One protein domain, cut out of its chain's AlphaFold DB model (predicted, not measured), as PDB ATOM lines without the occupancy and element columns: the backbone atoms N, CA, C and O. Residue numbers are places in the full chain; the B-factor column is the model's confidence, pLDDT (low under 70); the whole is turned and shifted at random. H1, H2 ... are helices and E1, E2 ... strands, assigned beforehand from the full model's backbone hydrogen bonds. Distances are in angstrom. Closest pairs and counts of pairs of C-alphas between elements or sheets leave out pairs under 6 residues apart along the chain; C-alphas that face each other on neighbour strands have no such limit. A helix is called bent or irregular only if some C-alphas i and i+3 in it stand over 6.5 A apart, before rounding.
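AT A GLANCE: This is residues 14 to 181 of the 183 residues of an uncharacterized protein of Xanthomonas hortorum pv. vitians (UniProt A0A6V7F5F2). A strongly twisted sheet of five antiparallel strands, with E5 in its middle, is covered by the long helix H4 on one face and by H1 on the opposite face. H3 packs on H4 at a steep angle, the short H2 touches H4 too, and in the long loop of residues 155 to 174 residues 162 to 168 stick out. The printed part has 168 residues, with six named helices and five named strands in the order H1 E1 E2 H2 H3 H4 E3 E4 E5 H5 H6, a mixed class of helices and strands. It is compact, with a radius of gyration of the C-alphas of 17.0 A and spans of 47 by 42 by 27 A.

IN THESE COORDINATES: Find C-alpha 139 at (38.683, 66.984, 38.205); from there E5 runs 28.0 A to residue 148. E1, residues 39 to 46, covers 23.1 A; E2 is residues 56 to 59, E3 126 to 130 and E4 134 to 136. H4, residues 94 to 124, starts at C-alpha 94 (16.609, 78.293, 32.364) and covers 45.6 A; it has a kink of 37 degrees near residue 118 and is irregular, C-alphas 116 and 119 being 7.1 A apart. H1, residues 14 to 31, covers 25.8 A, and H3, residues 73 to 82, 14.3 A. H2 is residues 67 to 70, H5 149 to 154, and H6 175 to 179, ending at C-alpha 179 (24.955, 44.823, 35.717).

HOW THE PARTS SIT: Look first beside E5: E1 is on one side, with N 43 and O 142 at 3.0 A, and E3 and E4 are on the other side, with N 129 and O 145 at 2.8 A and N 134 and O 141 at 2.9 A. E4 and E5 form a hairpin, as do E1 and E2, where N 44 and O 57 are 2.8 A apart. H4 is on the sheet at a height of 8.4 A, over E4 and E5, slantwise at 38 degrees to E5 on the local plane; its closest C-alpha to E5 is that of Arg 110, 6.7 A from Thr 142's. On the opposite face H1 has a height of 9.2 A; its Gln 22 and Leu 40 of E1 have C-alphas 5.4 A apart. H3 and H4 form a helical hairpin and touch, opposite ways at a steep tilt of 45 degrees, with the C-alphas of Thr 80 and Ser 108 closest at 5.4 A; H4 touches H3 with its residues 104 to 116 alone. H2 touches H4 at Phe 70 and Ala 116, C-alphas 5.9 A apart. H2, H3 and H5 only graze the sheet. H6 is not on it, and is close to but not clearly touching H1, at 7.1 A between the C-alphas of Val 28 and Ala 179. Every O i to N i+4 pair is within hydrogen-bond range in H1, H3, H5 and H6, against 23 of 27 in H4; H2 is too short for one.

THE WHOLE: The C-alphas farthest apart, of Glu 94 and Gln 154, are 48.3 A apart. The printed part has no cut, and the links H3 to H4 and H5 to H6 are long. Residues 159 to 171 have pLDDT under 70, while the mean of the printed part is 89.2.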
ATOM      1  N   GLN A  14      40.140  58.640  46.846       94.19
ATOM      2  CA  GLN A  14      40.278  58.001  45.527       94.19
ATOM      3  C   GLN A  14      40.628  56.506  45.610       94.19
ATOM      4  O   GLN A  14      39.928  55.675  45.033       94.19
ATOM      5  N   ALA A  15      41.625  56.137  46.420       93.88
ATOM      6  CA  ALA A  15      42.063  54.749  46.551       93.88
ATOM      7  C   ALA A  15      40.991  53.866  47.211       93.88
ATOM      8  O   ALA A  15      40.689  52.770  46.735       93.88
ATOM      9  N   SER A  16      40.366  54.360  48.285       94.62
ATOM     10  CA  SER A  16      39.310  53.623  48.997       94.62
ATOM     11  C   SER A  16      38.068  53.438  48.126       94.62
ATOM     12  O   SER A  16      37.513  52.340  48.069       94.62
ATOM     13  N   TYR A  17      37.663  54.486  47.406       94.81
ATOM     14  CA  TYR A  17      36.561  54.439  46.449       94.81
ATOM     15  C   TYR A  17      36.846  53.424  45.340       94.81
ATOM     16  O   TYR A  17      36.023  52.542  45.093       94.81
ATOM     17  N   ARG A  18      38.042  53.474  44.739       95.38
ATOM     18  CA  ARG A  18      38.461  52.526  43.704       95.38
ATOM     19  C   ARG A  18      38.363  51.077  44.192       95.38
ATOM     20  O   ARG A  18      37.729  50.241  43.552       95.38
ATOM     21  N   ILE A  19      38.955  50.773  45.347       95.75
ATOM     22  CA  ILE A  19      38.926  49.422  45.929       95.75
ATOM     23  C   ILE A  19      37.483  48.968  46.171       95.75
ATOM     24  O   ILE A  19      37.126  47.839  45.833       95.75
ATOM     25  N   HIS A  20      36.643  49.844  46.725       95.56
ATOM     26  CA  HIS A  20      35.255  49.514  47.023       95.56
ATOM     27  C   HIS A  20      34.462  49.164  45.758       95.56
ATOM     28  O   HIS A  20      33.832  48.107  45.702       95.56
ATOM     29  N   ILE A  21      34.541  49.999  44.718       94.81
ATOM     30  CA  ILE A  21      33.850  49.744  43.447       94.81
ATOM     31  C   ILE A  21      34.391  48.473  42.773       94.81
ATOM     32  O   ILE A  21      33.608  47.684  42.249       94.81
ATOM     33  N   GLN A  22      35.699  48.206  42.851       96.50
ATOM     34  CA  GLN A  22      36.278  46.968  42.323       96.50
ATOM     35  C   GLN A  22      35.705  45.728  43.025       96.50
ATOM     36  O   GLN A  22      35.310  44.766  42.366       96.50
ATOM     37  N   ILE A  23      35.616  45.749  44.359       96.81
ATOM     38  CA  ILE A  23      35.008  44.662  45.141       96.81
ATOM     39  C   ILE A  23      33.540  44.474  44.746       96.81
ATOM     40  O   ILE A  23      33.099  43.340  44.555       96.81
ATOM     41  N   LEU A  24      32.785  45.565  44.588       95.12
ATOM     42  CA  LEU A  24      31.391  45.502  44.151       95.12
ATOM     43  C   LEU A  24      31.257  44.875  42.759       95.12
ATOM     44  O   LEU A  24      30.463  43.950  42.600       95.12
ATOM     45  N   ALA A  25      32.063  45.301  41.784       94.56
ATOM     46  CA  ALA A  25      32.053  44.741  40.433       94.56
ATOM     47  C   ALA A  25      32.340  43.229  40.445       94.56
ATOM     48  O   ALA A  25      31.598  42.443  39.856       94.56
ATOM     49  N   ARG A  26      33.359  42.797  41.198       96.69
ATOM     50  CA  ARG A  26      33.695  41.373  41.365       96.69
ATOM     51  C   ARG A  26      32.567  40.579  42.019       96.69
ATOM     52  O   ARG A  26      32.255  39.473  41.581       96.69
ATOM     53  N   ASN A  27      31.922  41.144  43.038       95.75
ATOM     54  CA  ASN A  27      30.781  40.516  43.700       95.75
ATOM     55  C   ASN A  27      29.575  40.382  42.764       95.75
ATOM     56  O   ASN A  27      28.888  39.361  42.806       95.75
ATOM     57  N   VAL A  28      29.321  41.385  41.921       93.75
ATOM     58  CA  VAL A  28      28.274  41.337  40.894       93.75
ATOM     59  C   VAL A  28      28.567  40.225  39.891       93.75
ATOM     60  O   VAL A  28      27.716  39.360  39.705       93.75
ATOM     61  N   LEU A  29      29.777  40.168  39.325       94.00
ATOM     62  CA  LEU A  29      30.166  39.101  38.392       94.00
ATOM     63  C   LEU A  29      30.019  37.713  39.017       94.00
ATOM     64  O   LEU A  29      29.386  36.837  38.431       94.00
ATOM     65  N   LYS A  30      30.488  37.543  40.259       94.88
ATOM     66  CA  LYS A  30      30.343  36.287  41.001       94.88
ATOM     67  C   LYS A  30      28.878  35.881  41.176       94.88
ATOM     68  O   LYS A  30      28.547  34.711  41.006       94.88
ATOM     69  N   LYS A  31      27.990  36.825  41.506       94.56
ATOM     70  CA  LYS A  31      26.543  36.563  41.631       94.56
ATOM     71  C   LYS A  31      25.897  36.173  40.302       94.56
ATOM     72  O   LYS A  31      24.933  35.418  40.309       94.56
ATOM     73  N   LEU A  32      26.431  36.663  39.185       90.75
ATOM     74  CA  LEU A  32      26.004  36.292  37.836       90.75
ATOM     75  C   LEU A  32      26.600  34.957  37.355       90.75
ATOM     76  O   LEU A  32      26.291  34.523  36.250       90.75
ATOM     77  N   GLY A  33      27.445  34.305  38.163       92.56
ATOM     78  CA  GLY A  33      28.143  33.072  37.794       92.56
ATOM     79  C   GLY A  33      29.350  33.286  36.878       92.56
ATOM     80  O   GLY A  33      29.902  32.312  36.375       92.56
ATOM     81  N   ALA A  34      29.768  34.535  36.661       92.44
ATOM     82  CA  ALA A  34      30.937  34.880  35.861       92.44
ATOM     83  C   ALA A  34      32.230  34.880  36.703       92.44
ATOM     84  O   ALA A  34      32.171  35.086  37.924       92.44
ATOM     85  N   PRO A  35      33.409  34.699  36.073       92.62
ATOM     86  CA  PRO A  35      34.696  34.913  36.729       92.62
ATOM     87  C   PRO A  35      34.781  36.301  37.373       92.62
ATOM     88  O   PRO A  35      34.389  37.309  36.784       92.62
ATOM     89  N   ALA A  36      35.303  36.364  38.597       92.06
ATOM     90  CA  ALA A  36      35.378  37.592  39.390       92.06
ATOM     91  C   ALA A  36      36.643  38.418  39.076       92.06
ATOM     92  O   ALA A  36      37.249  39.004  39.975       92.06
ATOM     93  N   ASP A  37      37.023  38.485  37.801       92.50
ATOM     94  CA  ASP A  37      38.303  39.035  37.337       92.50
ATOM     95  C   ASP A  37      38.170  40.487  36.858       92.50
ATOM     96  O   ASP A  37      38.737  40.884  35.849       92.50
ATOM     97  N   ALA A  38      37.395  41.301  37.581       95.00
ATOM     98  CA  ALA A  38      37.269  42.725  37.285       95.00
ATOM     99  C   ALA A  38      38.429  43.531  37.884       95.00
ATOM    100  O   ALA A  38      38.798  43.367  39.059       95.00
ATOM    101  N   GLU A  39      38.955  44.460  37.099       96.62
ATOM    102  CA  GLU A  39      39.887  45.487  37.544       96.62
ATOM    103  C   GLU A  39      39.262  46.866  37.422       96.62
ATOM    104  O   GLU A  39      38.329  47.072  36.650       96.62
ATOM    105  N   LEU A  40      39.735  47.796  38.245       96.06
ATOM    106  CA  LEU A  40      39.198  49.142  38.278       96.06
ATOM    107  C   LEU A  40      40.332  50.149  38.315       96.06
ATOM    108  O   LEU A  40      41.201  50.053  39.188       96.06
ATOM    109  N   LEU A  41      40.230  51.135  37.435       97.12
ATOM    110  CA  LEU A  41      40.968  52.381  37.513       97.12
ATOM    111  C   LEU A  41      40.003  53.558  37.667       97.12
ATOM    112  O   LEU A  41      38.832  53.480  37.293       97.12
ATOM    113  N   LEU A  42      40.499  54.660  38.211       97.44
ATOM    114  CA  LEU A  42      39.843  55.958  38.126       97.44
ATOM    115  C   LEU A  42      40.659  56.838  37.193       97.44
ATOM    116  O   LEU A  42      41.885  56.823  37.267       97.44
ATOM    117  N   VAL A  43      39.978  57.617  36.361       97.94
ATOM    118  CA  VAL A  43      40.612  58.604  35.487       97.94
ATOM    119  C   VAL A  43      40.010  59.966  35.793       97.94
ATOM    120  O   VAL A  43      38.799  60.153  35.674       97.94
ATOM    121  N   GLY A  44      40.854  60.905  36.209       97.69
ATOM    122  CA  GLY A  44      40.501  62.295  36.462       97.69
ATOM    123  C   GLY A  44      41.009  63.191  35.343       97.69
ATOM    124  O   GLY A  44      42.216  63.337  35.180       97.69
ATOM    125  N   ALA A  45      40.107  63.830  34.604       97.81
ATOM    126  CA  ALA A  45      40.440  64.879  33.644       97.81
ATOM    127  C   ALA A  45      40.289  66.248  34.314       97.81
ATOM    128  O   ALA A  45      39.215  66.565  34.833       97.81
ATOM    129  N   ARG A  46      41.347  67.062  34.332       97.31
ATOM    130  CA  ARG A  46      41.308  68.391  34.954       97.31
ATOM    131  C   ARG A  46      40.208  69.249  34.324       97.31
ATOM    132  O   ARG A  46      40.083  69.329  33.103       97.31
ATOM    133  N   ARG A  47      39.408  69.915  35.156       94.94
ATOM    134  CA  ARG A  47      38.331  70.797  34.694       94.94
ATOM    135  C   ARG A  47      38.895  72.067  34.031       94.94
ATOM    136  O   ARG A  47      39.951  72.554  34.447       94.94
ATOM    137  N   PRO A  48      38.165  72.672  33.077       93.44
ATOM    138  CA  PRO A  48      38.512  73.989  32.553       93.44
ATOM    139  C   PRO A  48      38.628  75.032  33.673       93.44
ATOM    140  O   PRO A  48      37.803  75.061  34.588       93.44
ATOM    141  N   GLY A  49      39.653  75.883  33.598       90.81
ATOM    142  CA  GLY A  49      39.893  76.958  34.567       90.81
ATOM    143  C   GLY A  49      40.513  76.526  35.902       90.81
ATOM    144  O   GLY A  49      40.679  77.371  36.774       90.81
ATOM    145  N   SER A  50      40.859  75.248  36.091       93.38
ATOM    146  CA  SER A  50      41.667  74.828  37.243       93.38
ATOM    147  C   SER A  50      43.155  75.110  37.019       93.38
ATOM    148  O   SER A  50      43.683  74.862  35.935       93.38
ATOM    149  N   GLU A  51      43.832  75.575  38.071       92.56
ATOM    150  CA  GLU A  51      45.277  75.835  38.093       92.56
ATOM    151  C   GLU A  51      46.108  74.604  38.486       92.56
ATOM    152  O   GLU A  51      47.336  74.668  38.511       92.56
ATOM    153  N   ASN A  52      45.467  73.467  38.782       92.88
ATOM    154  CA  ASN A  52      46.179  72.254  39.173       92.88
ATOM    155  C   ASN A  52      47.152  71.809  38.065       92.88
ATOM    156  O   ASN A  52      46.765  71.727  36.900       92.88
ATOM    157  N   ALA A  53      48.407  71.520  38.412       91.38
ATOM    158  CA  ALA A  53      49.444  71.154  37.448       91.38
ATOM    159  C   ALA A  53      49.168  69.814  36.741       91.38
ATOM    160  O   ALA A  53      49.498  69.655  35.564       91.38
ATOM    161  N   ASN A  54      48.530  68.867  37.432       93.81
ATOM    162  CA  ASN A  54      48.239  67.550  36.884       93.81
ATOM    163  C   ASN A  54      47.022  67.636  35.957       93.81
ATOM    164  O   ASN A  54      45.882  67.763  36.409       93.81
ATOM    165  N   GLN A  55      47.263  67.559  34.647       94.62
ATOM    166  CA  GLN A  55      46.208  67.592  33.628       94.62
ATOM    167  C   GLN A  55      45.315  66.348  33.668       94.62
ATOM    168  O   GLN A  55      44.097  66.448  33.499       94.62
ATOM    169  N   VAL A  56      45.929  65.190  33.905       96.75
ATOM    170  CA  VAL A  56      45.261  63.898  34.034       96.75
ATOM    171  C   VAL A  56      45.797  63.205  35.277       96.75
ATOM    172  O   VAL A  56      47.001  63.214  35.522       96.75
ATOM    173  N   CYS A  57      44.898  62.611  36.052       95.88
ATOM    174  CA  CYS A  57      45.235  61.747  37.174       95.88
ATOM    175  C   CYS A  57      44.678  60.345  36.932       95.88
ATOM    176  O   CYS A  57      43.593  60.199  36.366       95.88
ATOM    177  N   VAL A  58      45.402  59.322  37.383       96.81
ATOM    178  CA  VAL A  58      44.992  57.918  37.285       96.81
ATOM    179  C   VAL A  58      45.199  57.261  38.640       96.81
ATOM    180  O   VAL A  58      46.220  57.477  39.274       96.81
ATOM    181  N   GLU A  59      44.237  56.462  39.088       95.44
ATOM    182  CA  GLU A  59      44.329  55.704  40.340       95.44
ATOM    183  C   GLU A  59      44.013  54.230  40.036       95.44
ATOM    184  O   GLU A  59      42.919  53.948  39.537       95.44
ATOM    185  N   PRO A  60      44.922  53.278  40.319       94.50
ATOM    186  CA  PRO A  60      46.209  53.462  40.991       94.50
ATOM    187  C   PRO A  60      47.273  54.088  40.078       94.50
ATOM    188  O   PRO A  60      47.346  53.762  38.894       94.50
ATOM    189  N   GLU A  61      48.120  54.936  40.661       90.06
ATOM    190  CA  GLU A  61      49.198  55.648  39.956       90.06
ATOM    191  C   GLU A  61      50.307  54.699  39.485       90.06
ATOM    192  O   GLU A  61      50.741  54.762  38.340       90.06
ATOM    193  N   ASP A  62      50.696  53.752  40.344       86.69
ATOM    194  CA  ASP A  62      51.736  52.746  40.071       86.69
ATOM    195  C   ASP A  62      51.181  51.497  39.355       86.69
ATOM    196  O   ASP A  62      51.726  50.393  39.445       86.69
ATOM    197  N   GLY A  63      50.022  51.637  38.708       86.50
ATOM    198  CA  GLY A  63      49.337  50.550  38.024       86.50
ATOM    199  C   GLY A  63      49.881  50.262  36.626       86.50
ATOM    200  O   GLY A  63      50.812  50.879  36.122       86.50
ATOM    201  N   LYS A  64      49.209  49.336  35.940       93.12
ATOM    202  CA  LYS A  64      49.455  49.044  34.518       93.12
ATOM    203  C   LYS A  64      48.960  50.140  33.562       93.12
ATOM    204  O   LYS A  64      49.268  50.099  32.374       93.12
ATOM    205  N   TRP A  65      48.181  51.098  34.062       95.12
ATOM    206  CA  TRP A  65      47.605  52.187  33.276       95.12
ATOM    207  C   TRP A  65      48.522  53.403  33.314       95.12
ATOM    208  O   TRP A  65      48.424  54.250  34.197       95.12
ATOM    209  N   GLN A  66      49.436  53.468  32.353       93.00
ATOM    210  CA  GLN A  66      50.375  54.579  32.242       93.00
ATOM    211  C   GLN A  66      49.662  55.857  31.783       93.00
ATOM    212  O   GLN A  66      48.729  55.806  30.983       93.00
ATOM    213  N   LEU A  67      50.143  57.020  32.233       93.50
ATOM    214  CA  LEU A  67      49.595  58.322  31.827       93.50
ATOM    215  C   LEU A  67      49.662  58.573  30.314       93.50
ATOM    216  O   LEU A  67      48.832  59.311  29.792       93.50
ATOM    217  N   SER A  68      50.602  57.937  29.611       94.12
ATOM    218  CA  SER A  68      50.724  57.995  28.148       94.12
ATOM    219  C   SER A  68      49.473  57.496  27.420       94.12
ATOM    220  O   SER A  68      49.188  57.965  26.322       94.12
ATOM    221  N   LEU A  69      48.670  56.621  28.043       94.38
ATOM    222  CA  LEU A  69      47.369  56.203  27.503       94.38
ATOM    223  C   LEU A  69      46.398  57.381  27.347       94.38
ATOM    224  O   LEU A  69      45.488  57.327  26.529       94.38
ATOM    225  N   PHE A  70      46.588  58.438  28.135       96.25
ATOM    226  CA  PHE A  70      45.715  59.607  28.199       96.25
ATOM    227  C   PHE A  70      46.388  60.871  27.651       96.25
ATOM    228  O   PHE A  70      45.956  61.989  27.946       96.25
ATOM    229  N   GLU A  71      47.445  60.720  26.850       94.88
ATOM    230  CA  GLU A  71      48.060  61.845  26.153       94.88
ATOM    231  C   GLU A  71      47.032  62.523  25.228       94.88
ATOM    232  O   GLU A  71      46.284  61.867  24.502       94.88
ATOM    233  N   GLY A  72      46.926  63.852  25.307       95.19
ATOM    234  CA  GLY A  72      45.917  64.612  24.560       95.19
ATOM    235  C   GLY A  72      44.469  64.421  25.043       95.19
ATOM    236  O   GLY A  72      43.539  64.849  24.355       95.19
ATOM    237  N   LEU A  73      44.237  63.813  26.218       96.94
ATOM    238  CA  LEU A  73      42.881  63.576  26.734       96.94
ATOM    239  C   LEU A  73      42.068  64.871  26.848       96.94
ATOM    240  O   LEU A  73      40.911  64.891  26.437       96.94
ATOM    241  N   LEU A  74      42.650  65.953  27.376       96.88
ATOM    242  CA  LEU A  74      41.925  67.217  27.546       96.88
ATOM    243  C   LEU A  74      41.499  67.820  26.199       96.88
ATOM    244  O   LEU A  74      40.347  68.224  26.055       96.88
ATOM    245  N   ASP A  75      42.372  67.791  25.192       96.81
ATOM    246  CA  ASP A  75      42.048  68.273  23.843       96.81
ATOM    247  C   ASP A  75      40.950  67.418  23.193       96.81
ATOM    248  O   ASP A  75      40.017  67.938  22.574       96.81
ATOM    249  N   SER A  76      41.004  66.097  23.399       96.62
ATOM    250  CA  SER A  76      39.953  65.166  22.973       96.62
ATOM    251  C   SER A  76      38.605  65.477  23.636       96.62
ATOM    252  O   SER A  76      37.564  65.424  22.972       96.62
ATOM    253  N   VAL A  77      38.606  65.841  24.923       96.75
ATOM    254  CA  VAL A  77      37.397  66.250  25.657       96.75
ATOM    255  C   VAL A  77      36.830  67.552  25.095       96.75
ATOM    256  O   VAL A  77      35.617  67.647  24.890       96.75
ATOM    257  N   GLU A  78      37.679  68.538  24.796       96.06
ATOM    258  CA  GLU A  78      37.243  69.787  24.163       96.06
ATOM    259  C   GLU A  78      36.634  69.554  22.782       96.06
ATOM    260  O   GLU A  78      35.521  70.013  22.514       96.06
ATOM    261  N   SER A  79      37.302  68.770  21.936       95.31
ATOM    262  CA  SER A  79      36.797  68.425  20.605       95.31
ATOM    263  C   SER A  79      35.458  67.677  20.671       95.31
ATOM    264  O   SER A  79      34.515  68.002  19.942       95.31
ATOM    265  N   THR A  80      35.333  66.715  21.592       93.62
ATOM    266  CA  THR A  80      34.100  65.930  21.779       93.62
ATOM    267  C   THR A  80      32.948  66.800  22.282       93.62
ATOM    268  O   THR A  80      31.818  66.644  21.826       93.62
ATOM    269  N   TYR A  81      33.228  67.765  23.156       93.56
ATOM    270  CA  TYR A  81      32.224  68.701  23.657       93.56
ATOM    271  C   TYR A  81      31.753  69.685  22.586       93.56
ATOM    272  O   TYR A  81      30.555  69.881  22.413       93.56
ATOM    273  N   GLN A  82      32.676  70.268  21.820       92.38
ATOM    274  CA  GLN A  82      32.332  71.197  20.738       92.38
ATOM    275  C   GLN A  82      31.523  70.522  19.623       92.38
ATOM    276  O   GLN A  82      30.658  71.152  19.018       92.38
ATOM    277  N   SER A  83      31.780  69.239  19.364       91.19
ATOM    278  CA  SER A  83      31.039  68.430  18.389       91.19
ATOM    279  C   SER A  83      29.863  67.652  18.997       91.19
ATOM    280  O   SER A  83      29.244  66.829  18.316       91.19
ATOM    281  N   HIS A  84      29.521  67.904  20.266       89.88
ATOM    282  CA  HIS A  84      28.489  67.158  20.973       89.88
ATOM    283  C   HIS A  84      27.106  67.371  20.335       89.88
ATOM    284  O   HIS A  84      26.726  68.480  19.962       89.88
ATOM    285  N   ARG A  85      26.289  66.311  20.256       86.06
ATOM    286  CA  ARG A  85      24.976  66.340  19.576       86.06
ATOM    287  C   ARG A  85      24.040  67.434  20.103       86.06
ATOM    288  O   ARG A  85      23.213  67.953  19.361       86.06
ATOM    289  N   LEU A  86      24.142  67.741  21.393       84.75
ATOM    290  CA  LEU A  86      23.297  68.732  22.067       84.75
ATOM    291  C   LEU A  86      23.867  70.161  22.020       84.75
ATOM    292  O   LEU A  86      23.189  71.072  22.479       84.75
ATOM    293  N   GLN A  87      25.060  70.373  21.448       81.50
ATOM    294  CA  GLN A  87      25.764  71.663  21.482       81.50
ATOM    295  C   GLN A  87      24.970  72.796  20.813       81.50
ATOM    296  O   GLN A  87      24.982  73.926  21.289       81.50
ATOM    297  N   ASN A  88      24.244  72.485  19.736       78.50
ATOM    298  CA  ASN A  88      23.434  73.451  18.982       78.50
ATOM    299  C   ASN A  88      21.937  73.384  19.330       78.50
ATOM    300  O   ASN A  88      21.108  73.943  18.612       78.50
ATOM    301  N   MET A  89      21.565  72.660  20.390       79.94
ATOM    302  CA  MET A  89      20.170  72.521  20.795       79.94
ATOM    303  C   MET A  89      19.805  73.641  21.768       79.94
ATOM    304  O   MET A  89      20.403  73.766  22.833       79.94
ATOM    305  N   PHE A  90      18.808  74.451  21.412       73.50
ATOM    306  CA  PHE A  90      18.277  75.470  22.312       73.50
ATOM    307  C   PHE A  90      17.248  74.851  23.260       73.50
ATOM    308  O   PHE A  90      16.384  74.082  22.827       73.50
ATOM    309  N   PHE A  91      17.323  75.193  24.543       77.69
ATOM    310  CA  PHE A  91      16.376  74.727  25.550       77.69
ATOM    311  C   PHE A  91      15.544  75.901  26.053       77.69
ATOM    312  O   PHE A  91      16.078  76.960  26.360       77.69
ATOM    313  N   GLY A  92      14.221  75.724  26.082       79.19
ATOM    314  CA  GLY A  92      13.276  76.806  26.380       79.19
ATOM    315  C   GLY A  92      13.201  77.207  27.854       79.19
ATOM    316  O   GLY A  92      12.497  78.158  28.177       79.19
ATOM    317  N   ASP A  93      13.892  76.490  28.740       86.19
ATOM    318  CA  ASP A  93      13.880  76.703  30.181       86.19
ATOM    319  C   ASP A  93      15.290  76.967  30.736       86.19
ATOM    320  O   ASP A  93      16.281  76.348  30.336       86.19
ATOM    321  N   GLU A  94      15.369  77.894  31.691       83.31
ATOM    322  CA  GLU A  94      16.609  78.293  32.364       83.31
ATOM    323  C   GLU A  94      17.335  77.121  33.063       83.31
ATOM    324  O   GLU A  94      18.556  77.016  32.903       83.31
ATOM    325  N   PRO A  95      16.652  76.190  33.770       84.31
ATOM    326  CA  PRO A  95      17.314  75.027  34.362       84.31
ATOM    327  C   PRO A  95      18.057  74.168  33.333       84.31
ATOM    328  O   PRO A  95      19.213  73.807  33.553       84.31
ATOM    329  N   SER A  96      17.446  73.894  32.178       81.88
ATOM    330  CA  SER A  96      18.090  73.143  31.100       81.88
ATOM    331  C   SER A  96      19.304  73.858  30.519       81.88
ATOM    332  O   SER A  96      20.301  73.202  30.222       81.88
ATOM    333  N   MET A  97      19.241  75.181  30.352       80.88
ATOM    334  CA  MET A  97      20.376  75.963  29.846       80.88
ATOM    335  C   MET A  97      21.560  75.968  30.821       80.88
ATOM    336  O   MET A  97      22.706  76.040  30.381       80.88
ATOM    337  N   ARG A  98      21.300  75.832  32.126       83.38
ATOM    338  CA  ARG A  98      22.335  75.711  33.162       83.38
ATOM    339  C   ARG A  98      22.929  74.301  33.251       83.38
ATOM    340  O   ARG A  98      24.147  74.163  33.308       83.38
ATOM    341  N   ASP A  99      22.095  73.263  33.269       86.75
ATOM    342  CA  ASP A  99      22.541  71.904  33.616       86.75
ATOM    343  C   ASP A  99      23.099  71.129  32.416       86.75
ATOM    344  O   ASP A  99      24.011  70.311  32.552       86.75
ATOM    345  N   LYS A 100      22.586  71.381  31.207       87.19
ATOM    346  CA  LYS A 100      22.981  70.607  30.024       87.19
ATOM    347  C   LYS A 100      24.428  70.818  29.590       87.19
ATOM    348  O   LYS A 100      25.035  69.813  29.228       87.19
ATOM    349  N   PRO A 101      25.024  72.022  29.662       90.06
ATOM    350  CA  PRO A 101      26.463  72.183  29.455       90.06
ATOM    351  C   PRO A 101      27.294  71.249  30.341       90.06
ATOM    352  O   PRO A 101      28.181  70.555  29.850       90.06
ATOM    353  N   GLU A 102      26.946  71.138  31.623       91.56
ATOM    354  CA  GLU A 102      27.622  70.231  32.555       91.56
ATOM    355  C   GLU A 102      27.426  68.760  32.153       91.56
ATOM    356  O   GLU A 102      28.372  67.972  32.164       91.56
ATOM    357  N   TRP A 103      26.220  68.369  31.733       91.31
ATOM    358  CA  TRP A 103      25.960  67.002  31.265       91.31
ATOM    359  C   TRP A 103      26.746  66.661  29.999       91.31
ATOM    360  O   TRP A 103      27.356  65.597  29.932       91.31
ATOM    361  N   MET A 104      26.779  67.575  29.025       91.69
ATOM    362  CA  MET A 104      27.564  67.419  27.797       91.69
ATOM    363  C   MET A 104      29.053  67.278  28.112       91.69
ATOM    364  O   MET A 104      29.739  66.448  27.519       91.69
ATOM    365  N   ARG A 105      29.564  68.063  29.066       94.62
ATOM    366  CA  ARG A 105      30.961  68.000  29.503       94.62
ATOM    367  C   ARG A 105      31.298  66.637  30.093       94.62
ATOM    368  O   ARG A 105      32.280  66.018  29.695       94.62
ATOM    369  N   ARG A 106      30.456  66.157  31.004       94.94
ATOM    370  CA  ARG A 106      30.608  64.858  31.665       94.94
ATOM    371  C   ARG A 106      30.541  63.710  30.656       94.94
ATOM    372  O   ARG A 106      31.379  62.816  30.708       94.94
ATOM    373  N   ASP A 107      29.623  63.763  29.694       94.31
ATOM    374  CA  ASP A 107      29.552  62.770  28.613       94.31
ATOM    375  C   ASP A 107      30.781  62.815  27.688       94.31
ATOM    376  O   ASP A 107      31.316  61.776  27.297       94.31
ATOM    377  N   SER A 108      31.300  64.016  27.414       95.56
ATOM    378  CA  SER A 108      32.518  64.204  26.618       95.56
ATOM    379  C   SER A 108      33.740  63.597  27.305       95.56
ATOM    380  O   SER A 108      34.489  62.866  26.665       95.56
ATOM    381  N   VAL A 109      33.906  63.816  28.617       97.06
ATOM    382  CA  VAL A 109      34.969  63.176  29.414       97.06
ATOM    383  C   VAL A 109      34.855  61.660  29.343       97.06
ATOM    384  O   VAL A 109      35.832  60.987  29.022       97.06
ATOM    385  N   ARG A 110      33.657  61.115  29.577       95.94
ATOM    386  CA  ARG A 110      33.414  59.668  29.524       95.94
ATOM    387  C   ARG A 110      33.786  59.087  28.159       95.94
ATOM    388  O   ARG A 110      34.462  58.065  28.085       95.94
ATOM    389  N   THR A 111      33.358  59.750  27.088       95.06
ATOM    390  CA  THR A 111      33.603  59.319  25.710       95.06
ATOM    391  C   THR A 111      35.087  59.373  25.358       95.06
ATOM    392  O   THR A 111      35.613  58.421  24.785       95.06
ATOM    393  N   SER A 112      35.785  60.450  25.719       97.06
ATOM    394  CA  SER A 112      37.218  60.592  25.451       97.06
ATOM    395  C   SER A 112      38.066  59.605  26.253       97.06
ATOM    396  O   SER A 112      38.990  59.030  25.687       97.06
ATOM    397  N   VAL A 113      37.727  59.341  27.521       97.56
ATOM    398  CA  VAL A 113      38.397  58.302  28.326       97.56
ATOM    399  C   VAL A 113      38.164  56.916  27.728       97.56
ATOM    400  O   VAL A 113      39.110  56.145  27.597       97.56
ATOM    401  N   SER A 114      36.931  56.612  27.309       96.19
ATOM    402  CA  SER A 114      36.625  55.336  26.657       96.19
ATOM    403  C   SER A 114      37.466  55.130  25.397       96.19
ATOM    404  O   SER A 114      38.018  54.050  25.225       96.19
ATOM    405  N   LYS A 115      37.602  56.161  24.553       96.38
ATOM    406  CA  LYS A 115      38.428  56.112  23.335       96.38
ATOM    407  C   LYS A 115      39.914  55.931  23.641       96.38
ATOM    408  O   LYS A 115      40.578  55.146  22.978       96.38
ATOM    409  N   ALA A 116      40.427  56.637  24.649       97.19
ATOM    410  CA  ALA A 116      41.825  56.545  25.068       97.19
ATOM    411  C   ALA A 116      42.222  55.112  25.480       97.19
ATOM    412  O   ALA A 116      43.354  54.684  25.269       97.19
ATOM    413  N   LEU A 117      41.270  54.344  26.017       97.19
ATOM    414  CA  LEU A 117      41.493  52.971  26.461       97.19
ATOM    415  C   LEU A 117      41.328  51.911  25.362       97.19
ATOM    416  O   LEU A 117      41.735  50.777  25.587       97.19
ATOM    417  N   GLU A 118      40.799  52.238  24.177       95.88
ATOM    418  CA  GLU A 118      40.507  51.241  23.127       95.88
ATOM    419  C   GLU A 118      41.749  50.444  22.693       95.88
ATOM    420  O   GLU A 118      41.685  49.224  22.542       95.88
ATOM    421  N   ALA A 119      42.893  51.118  22.525       95.25
ATOM    422  CA  ALA A 119      44.144  50.463  22.144       95.25
ATOM    423  C   ALA A 119      44.650  49.519  23.247       95.25
ATOM    424  O   ALA A 119      45.033  48.382  22.969       95.25
ATOM    425  N   PHE A 120      44.586  49.971  24.503       96.56
ATOM    426  CA  PHE A 120      44.969  49.171  25.662       96.56
ATOM    427  C   PHE A 120      44.067  47.941  25.817       96.56
ATOM    428  O   PHE A 120      44.557  46.835  26.041       96.56
ATOM    429  N   ASP A 121      42.755  48.130  25.667       96.62
ATOM    430  CA  ASP A 121      41.739  47.082  25.751       96.62
ATOM    431  C   ASP A 121      41.973  45.981  24.712       96.62
ATOM    432  O   ASP A 121      41.917  44.791  25.039       96.62
ATOM    433  N   ALA A 122      42.292  46.374  23.475       96.38
ATOM    434  CA  ALA A 122      42.614  45.449  22.396       96.38
ATOM    435  C   ALA A 122      43.899  44.655  22.679       96.38
ATOM    436  O   ALA A 122      43.911  43.435  22.524       96.38
ATOM    437  N   GLU A 123      44.962  45.324  23.134       97.00
ATOM    438  CA  GLU A 123      46.245  44.686  23.454       97.00
ATOM    439  C   GLU A 123      46.123  43.696  24.625       97.00
ATOM    440  O   GLU A 123      46.652  42.584  24.575       97.00
ATOM    441  N   HIS A 124      45.371  44.067  25.663       96.50
ATOM    442  CA  HIS A 124      45.257  43.293  26.901       96.50
ATOM    443  C   HIS A 124      44.053  42.342  26.922       96.50
ATOM    444  O   HIS A 124      43.836  41.649  27.916       96.50
ATOM    445  N   ASN A 125      43.282  42.272  25.832       96.50
ATOM    446  CA  ASN A 125      42.075  41.452  25.707       96.50
ATOM    447  C   ASN A 125      41.057  41.689  26.838       96.50
ATOM    448  O   ASN A 125      40.503  40.743  27.411       96.50
ATOM    449  N   VAL A 126      40.790  42.955  27.145       96.50
ATOM    450  CA  VAL A 126      39.776  43.382  28.117       96.50
ATOM    451  C   VAL A 126      38.744  44.289  27.449       96.50
ATOM    452  O   VAL A 126      38.973  44.813  26.366       96.50
ATOM    453  N   THR A 127      37.591  44.462  28.091       94.69
ATOM    454  CA  THR A 127      36.591  45.471  27.724       94.69
ATOM    455  C   THR A 127      36.455  46.468  28.869       94.69
ATOM    456  O   THR A 127      36.144  46.064  29.997       94.69
ATOM    457  N   SER A 128      36.657  47.754  28.581       95.56
ATOM    458  CA  SER A 128      36.463  48.857  29.520       95.56
ATOM    459  C   SER A 128      35.017  49.352  29.554       95.56
ATOM    460  O   SER A 128      34.398  49.655  28.536       95.56
ATOM    461  N   PHE A 129      34.495  49.519  30.764       94.50
ATOM    462  CA  PHE A 129      33.198  50.114  31.053       94.50
ATOM    463  C   PHE A 129      33.413  51.408  31.828       94.50
ATOM    464  O   PHE A 129      33.666  51.386  33.033       94.50
ATOM    465  N   CYS A 130      33.306  52.540  31.132       94.81
ATOM    466  CA  CYS A 130      33.379  53.854  31.762       94.81
ATOM    467  C   CYS A 130      32.056  54.162  32.467       94.81
ATOM    468  O   CYS A 130      30.997  54.218  31.826       94.81
ATOM    469  N   GLY A 131      32.125  54.371  33.775       92.25
ATOM    470  CA  GLY A 131      31.008  54.813  34.588       92.25
ATOM    471  C   GLY A 131      30.746  56.301  34.480       92.25
ATOM    472  O   GLY A 131      31.410  57.036  33.740       92.25
ATOM    473  N   GLU A 132      29.747  56.752  35.221       91.69
ATOM    474  CA  GLU A 132      29.357  58.148  35.213       91.69
ATOM    475  C   GLU A 132      30.472  59.054  35.734       91.69
ATOM    476  O   GLU A 132      31.106  58.813  36.762       91.69
ATOM    477  N   VAL A 133      30.708  60.126  34.984       95.75
ATOM    478  CA  VAL A 133      31.698  61.136  35.338       95.75
ATOM    479  C   VAL A 133      31.120  62.032  36.422       95.75
ATOM    480  O   VAL A 133      30.023  62.558  36.247       95.75
ATOM    481  N   ARG A 134      31.849  62.287  37.507       95.06
ATOM    482  CA  ARG A 134      31.484  63.291  38.519       95.06
ATOM    483  C   ARG A 134      32.550  64.367  38.606       95.06
ATOM    484  O   ARG A 134      33.737  64.078  38.510       95.06
ATOM    485  N   ARG A 135      32.117  65.608  38.813       95.25
ATOM    486  CA  ARG A 135      33.024  66.695  39.169       95.25
ATOM    487  C   ARG A 135      33.387  66.563  40.646       95.25
ATOM    488  O   ARG A 135      32.505  66.649  41.497       95.25
ATOM    489  N   ILE A 136      34.664  66.355  40.925       94.94
ATOM    490  CA  ILE A 136      35.240  66.278  42.266       94.94
ATOM    491  C   ILE A 136      36.398  67.271  42.289       94.94
ATOM    492  O   ILE A 136      37.369  67.104  41.557       94.94
ATOM    493  N   ASP A 137      36.247  68.335  43.076       92.50
ATOM    494  CA  ASP A 137      37.211  69.431  43.180       92.50
ATOM    495  C   ASP A 137      37.638  69.979  41.802       92.50
ATOM    496  O   ASP A 137      36.846  70.629  41.100       92.50
ATOM    497  N   ASP A 138      38.885  69.721  41.414       95.88
ATOM    498  CA  ASP A 138      39.518  70.179  40.178       95.88
ATOM    499  C   ASP A 138      39.396  69.201  39.003       95.88
ATOM    500  O   ASP A 138      39.861  69.506  37.904       95.88
ATOM    501  N   TYR A 139      38.734  68.059  39.191       97.62
ATOM    502  CA  TYR A 139      38.683  66.984  38.205       97.62
ATOM    503  C   TYR A 139      37.263  66.559  37.850       97.62
ATOM    504  O   TYR A 139      36.348  66.544  38.670       97.62
ATOM    505  N   TYR A 140      37.101  66.136  36.604       98.00
ATOM    506  CA  TYR A 140      36.041  65.246  36.169       98.00
ATOM    507  C   TYR A 140      36.551  63.814  36.263       98.00
ATOM    508  O   TYR A 140      37.420  63.414  35.493       98.00
ATOM    509  N   VAL A 141      36.022  63.054  37.215       97.62
ATOM    510  CA  VAL A 141      36.482  61.701  37.521       97.62
ATOM    511  C   VAL A 141      35.488  60.683  36.987       97.62
ATOM    512  O   VAL A 141      34.301  60.764  37.304       97.62
ATOM    513  N   THR A 142      35.972  59.697  36.233       97.06
ATOM    514  CA  THR A 142      35.206  58.502  35.854       97.06
ATOM    515  C   THR A 142      35.850  57.239  36.426       97.06
ATOM    516  O   THR A 142      37.065  57.057  36.302       97.06
ATOM    517  N   PRO A 143      35.068  56.353  37.067       97.19
ATOM    518  CA  PRO A 143      35.507  54.994  37.333       97.19
ATOM    519  C   PRO A 143      35.418  54.157  36.058       97.19
ATOM    520  O   PRO A 143      34.408  54.188  35.358       97.19
ATOM    521  N   VAL A 144      36.438  53.354  35.788       97.50
ATOM    522  CA  VAL A 144      36.463  52.451  34.638       97.50
ATOM    523  C   VAL A 144      36.660  51.024  35.123       97.50
ATOM    524  O   VAL A 144      37.670  50.715  35.752       97.50
ATOM    525  N   ILE A 145      35.688  50.155  34.839       97.00
ATOM    526  CA  ILE A 145      35.784  48.716  35.115       97.00
ATOM    527  C   ILE A 145      36.325  48.023  33.869       97.00
ATOM    528  O   ILE A 145      35.710  48.109  32.812       97.00
ATOM    529  N   GLN A 146      37.421  47.285  33.999       96.56
ATOM    530  CA  GLN A 146      37.932  46.400  32.958       96.56
ATOM    531  C   GLN A 146      37.578  44.950  33.274       96.56
ATOM    532  O   GLN A 146      37.827  44.465  34.380       96.56
ATOM    533  N   ILE A 147      36.991  44.261  32.294       95.69
ATOM    534  CA  ILE A 147      36.609  42.847  32.389       95.69
ATOM    535  C   ILE A 147      37.301  42.074  31.259       95.69
ATOM    536  O   ILE A 147      37.185  42.489  30.105       95.69
ATOM    537  N   PRO A 148      37.977  40.945  31.540       96.44
ATOM    538  CA  PRO A 148      38.591  40.107  30.516       96.44
ATOM    539  C   PRO A 148      37.588  39.629  29.469       96.44
ATOM    540  O   PRO A 148      36.512  39.128  29.810       96.44
ATOM    541  N   ASN A 149      37.983  39.685  28.197       94.06
ATOM    542  CA  ASN A 149      37.141  39.282  27.069       94.06
ATOM    543  C   ASN A 149      36.746  37.800  27.123       94.06
ATOM    544  O   ASN A 149      35.670  37.433  26.653       94.06
ATOM    545  N   ALA A 150      37.546  36.964  27.794       93.56
ATOM    546  CA  ALA A 150      37.207  35.574  28.102       93.56
ATOM    547  C   ALA A 150      35.858  35.429  28.841       93.56
ATOM    548  O   ALA A 150      35.147  34.443  28.643       93.56
ATOM    549  N   THR A 151      35.462  36.431  29.634       92.06
ATOM    550  CA  THR A 151      34.151  36.473  30.296       92.06
ATOM    551  C   THR A 151      33.021  36.552  29.272       92.06
ATOM    552  O   THR A 151      32.025  35.844  29.389       92.06
ATOM    553  N   PHE A 152      33.179  37.360  28.223       90.31
ATOM    554  CA  PHE A 152      32.160  37.534  27.186       90.31
ATOM    555  C   PHE A 152      32.105  36.372  26.188       90.31
ATOM    556  O   PHE A 152      31.118  36.236  25.477       90.31
ATOM    557  N   VAL A 153      33.109  35.490  26.170       88.75
ATOM    558  CA  VAL A 153      33.015  34.201  25.461       88.75
ATOM    559  C   VAL A 153      32.051  33.257  26.187       88.75
ATOM    560  O   VAL A 153      31.250  32.582  25.546       88.75
ATOM    561  N   GLN A 154      32.091  33.235  27.524       87.62
ATOM    562  CA  GLN A 154      31.195  32.413  28.352       87.62
ATOM    563  C   GLN A 154      29.798  33.028  28.496       87.62
ATOM    564  O   GLN A 154      28.807  32.309  28.595       87.62
ATOM    565  N   PHE A 155      29.724  34.360  28.471       86.94
ATOM    566  CA  PHE A 155      28.495  35.143  28.568       86.94
ATOM    567  C   PHE A 155      28.353  36.053  27.336       86.94
ATOM    568  O   PHE A 155      28.600  37.264  27.439       86.94
ATOM    569  N   PRO A 156      27.969  35.492  26.172       81.81
ATOM    570  CA  PRO A 156      27.930  36.217  24.908       81.81
ATOM    571  C   PRO A 156      27.070  37.472  24.973       81.81
ATOM    572  O   PRO A 156      25.947  37.469  25.485       81.81
ATOM    573  N   SER A 157      27.590  38.556  24.406       83.06
ATOM    574  CA  SER A 157      26.815  39.766  24.167       83.06
ATOM    575  C   SER A 157      26.059  39.695  22.849       83.06
ATOM    576  O   SER A 157      26.556  39.162  21.859       83.06
ATOM    577  N   LEU A 158      24.884  40.315  22.816       78.12
ATOM    578  CA  LEU A 158      24.167  40.612  21.587       78.12
ATOM    579  C   LEU A 158      25.070  41.413  20.644       78.12
ATOM    580  O   LEU A 158      25.738  42.368  21.053       78.12
ATOM    581  N   LEU A 159      25.060  41.019  19.370       69.50
ATOM    582  CA  LEU A 159      25.782  41.720  18.317       69.50
ATOM    583  C   LEU A 159      25.304  43.170  18.235       69.50
ATOM    584  O   LEU A 159      24.104  43.455  18.286       69.50
ATOM    585  N   SER A 160      26.246  44.091  18.051       62.16
ATOM    586  CA  SER A 160      25.918  45.469  17.718       62.16
ATOM    587  C   SER A 160      25.271  45.502  16.337       62.16
ATOM    588  O   SER A 160      25.968  45.403  15.327       62.16
ATOM    589  N   LYS A 161      23.945  45.644  16.263       54.66
ATOM    590  CA  LYS A 161      23.330  46.047  14.997       54.66
ATOM    591  C   LYS A 161      23.837  47.455  14.657       54.66
ATOM    592  O   LYS A 161      23.820  48.307  15.552       54.66
ATOM    593  N   PRO A 162      24.295  47.712  13.418       48.25
ATOM    594  CA  PRO A 162      24.544  49.073  12.978       48.25
ATOM    595  C   PRO A 162      23.242  49.854  13.149       48.25
ATOM    596  O   PRO A 162      22.179  49.443  12.687       48.25
ATOM    597  N   ILE A 163      23.325  50.920  13.934       51.59
ATOM    598  CA  ILE A 163      22.188  51.758  14.281       51.59
ATOM    599  C   ILE A 163      21.890  52.610  13.051       51.59
ATOM    600  O   ILE A 163      22.655  53.525  12.741       51.59
ATOM    601  N   ASP A 164      20.788  52.329  12.353       45.28
ATOM    602  CA  ASP A 164      20.213  53.309  11.434       45.28
ATOM    603  C   ASP A 164      19.925  54.587  12.229       45.28
ATOM    604  O   ASP A 164      19.390  54.525  13.344       45.28
ATOM    605  N   LYS A 165      20.327  55.739  11.677       42.75
ATOM    606  CA  LYS A 165      20.204  57.079  12.279       42.75
ATOM    607  C   LYS A 165      18.731  57.405  12.581       42.75
ATOM    608  O   LYS A 165      18.079  58.111  11.825       42.75
ATOM    609  N   GLY A 166      18.193  56.871  13.674       47.75
ATOM    610  CA  GLY A 166      16.782  57.014  14.034       47.75
ATOM    611  C   GLY A 166      16.258  55.984  15.034       47.75
ATOM    612  O   GLY A 166      15.283  56.275  15.718       47.75
ATOM    613  N   GLN A 167      16.900  54.819  15.187       42.50
ATOM    614  CA  GLN A 167      16.464  53.800  16.151       42.50
ATOM    615  C   GLN A 167      17.554  53.489  17.178       42.50
ATOM    616  O   GLN A 167      18.331  52.548  17.036       42.50
ATOM    617  N   GLN A 168      17.605  54.278  18.252       48.06
ATOM    618  CA  GLN A 168      18.321  53.868  19.458       48.06
ATOM    619  C   GLN A 168      17.549  52.711  20.104       48.06
ATOM    620  O   GLN A 168      16.594  52.928  20.845       48.06
ATOM    621  N   GLY A 169      17.945  51.468  19.826       50.38
ATOM    622  CA  GLY A 169      17.567  50.349  20.684       50.38
ATOM    623  C   GLY A 169      18.188  50.569  22.065       50.38
ATOM    624  O   GLY A 169      19.407  50.541  22.196       50.38
ATOM    625  N   SER A 170      17.367  50.822  23.083       56.44
ATOM    626  CA  SER A 170      17.779  51.213  24.443       56.44
ATOM    627  C   SER A 170      18.193  50.038  25.345       56.44
ATOM    628  O   SER A 170      18.178  50.153  26.568       56.44
ATOM    629  N   GLY A 171      18.538  48.888  24.761       63.09
ATOM    630  CA  GLY A 171      18.854  47.668  25.503       63.09
ATOM    631  C   GLY A 171      20.347  47.501  25.777       63.09
ATOM    632  O   GLY A 171      21.186  47.757  24.912       63.09
ATOM    633  N   PHE A 172      20.684  46.997  26.963       77.00
ATOM    634  CA  PHE A 172      22.034  46.514  27.243       77.00
ATOM    635  C   PHE A 172      22.368  45.295  26.376       77.00
ATOM    636  O   PHE A 172      21.521  44.434  26.136       77.00
ATOM    637  N   ARG A 173      23.626  45.196  25.927       79.38
ATOM    638  CA  ARG A 173      24.072  44.114  25.031       79.38
ATOM    639  C   ARG A 173      24.144  42.751  25.712       79.38
ATOM    640  O   ARG A 173      24.093  41.733  25.039       79.38
ATOM    641  N   SER A 174      24.287  42.706  27.028       82.56
ATOM    642  CA  SER A 174      24.216  41.469  27.804       82.56
ATOM    643  C   SER A 174      23.822  41.773  29.242       82.56
ATOM    644  O   SER A 174      23.840  42.931  29.668       82.56
ATOM    645  N   LEU A 175      23.515  40.727  30.010       83.88
ATOM    646  CA  LEU A 175      23.276  40.852  31.447       83.88
ATOM    647  C   LEU A 175      24.490  41.445  32.176       83.88
ATOM    648  O   LEU A 175      24.317  42.257  33.077       83.88
ATOM    649  N   ILE A 176      25.708  41.107  31.740       86.31
ATOM    650  CA  ILE A 176      26.933  41.702  32.287       86.31
ATOM    651  C   ILE A 176      26.970  43.201  31.983       86.31
ATOM    652  O   ILE A 176      27.164  43.978  32.908       86.31
ATOM    653  N   HIS A 177      26.696  43.621  30.740       85.00
ATOM    654  CA  HIS A 177      26.655  45.048  30.379       85.00
ATOM    655  C   HIS A 177      25.630  45.827  31.215       85.00
ATOM    656  O   HIS A 177      25.905  46.955  31.607       85.00
ATOM    657  N   ALA A 178      24.470  45.227  31.493       85.25
ATOM    658  CA  ALA A 178      23.443  45.825  32.347       85.25
ATOM    659  C   ALA A 178      23.881  45.918  33.814       85.25
ATOM    660  O   ALA A 178      23.580  46.887  34.498       85.25
ATOM    661  N   ALA A 179      24.580  44.902  34.312       85.62
ATOM    662  CA  ALA A 179      24.955  44.823  35.717       85.62
ATOM    663  C   ALA A 179      26.165  45.698  36.072       85.62
ATOM    664  O   ALA A 179      26.302  46.109  37.223       85.62
ATOM    665  N   VAL A 180      27.040  45.972  35.100       85.50
ATOM    666  CA  VAL A 180      28.242  46.801  35.288       85.50
ATOM    667  C   VAL A 180      28.096  48.205  34.711       85.50
ATOM    668  O   VAL A 180      29.044  48.986  34.774       85.50
ATOM    669  N   SER A 181      26.925  48.555  34.165       77.38
ATOM    670  CA  SER A 181      26.634  49.939  33.807       77.38
ATOM    671  C   SER A 181      26.585  50.766  35.087       77.38
ATOM    672  O   SER A 181      25.597  50.741  35.820       77.38
TER     673      SER A 181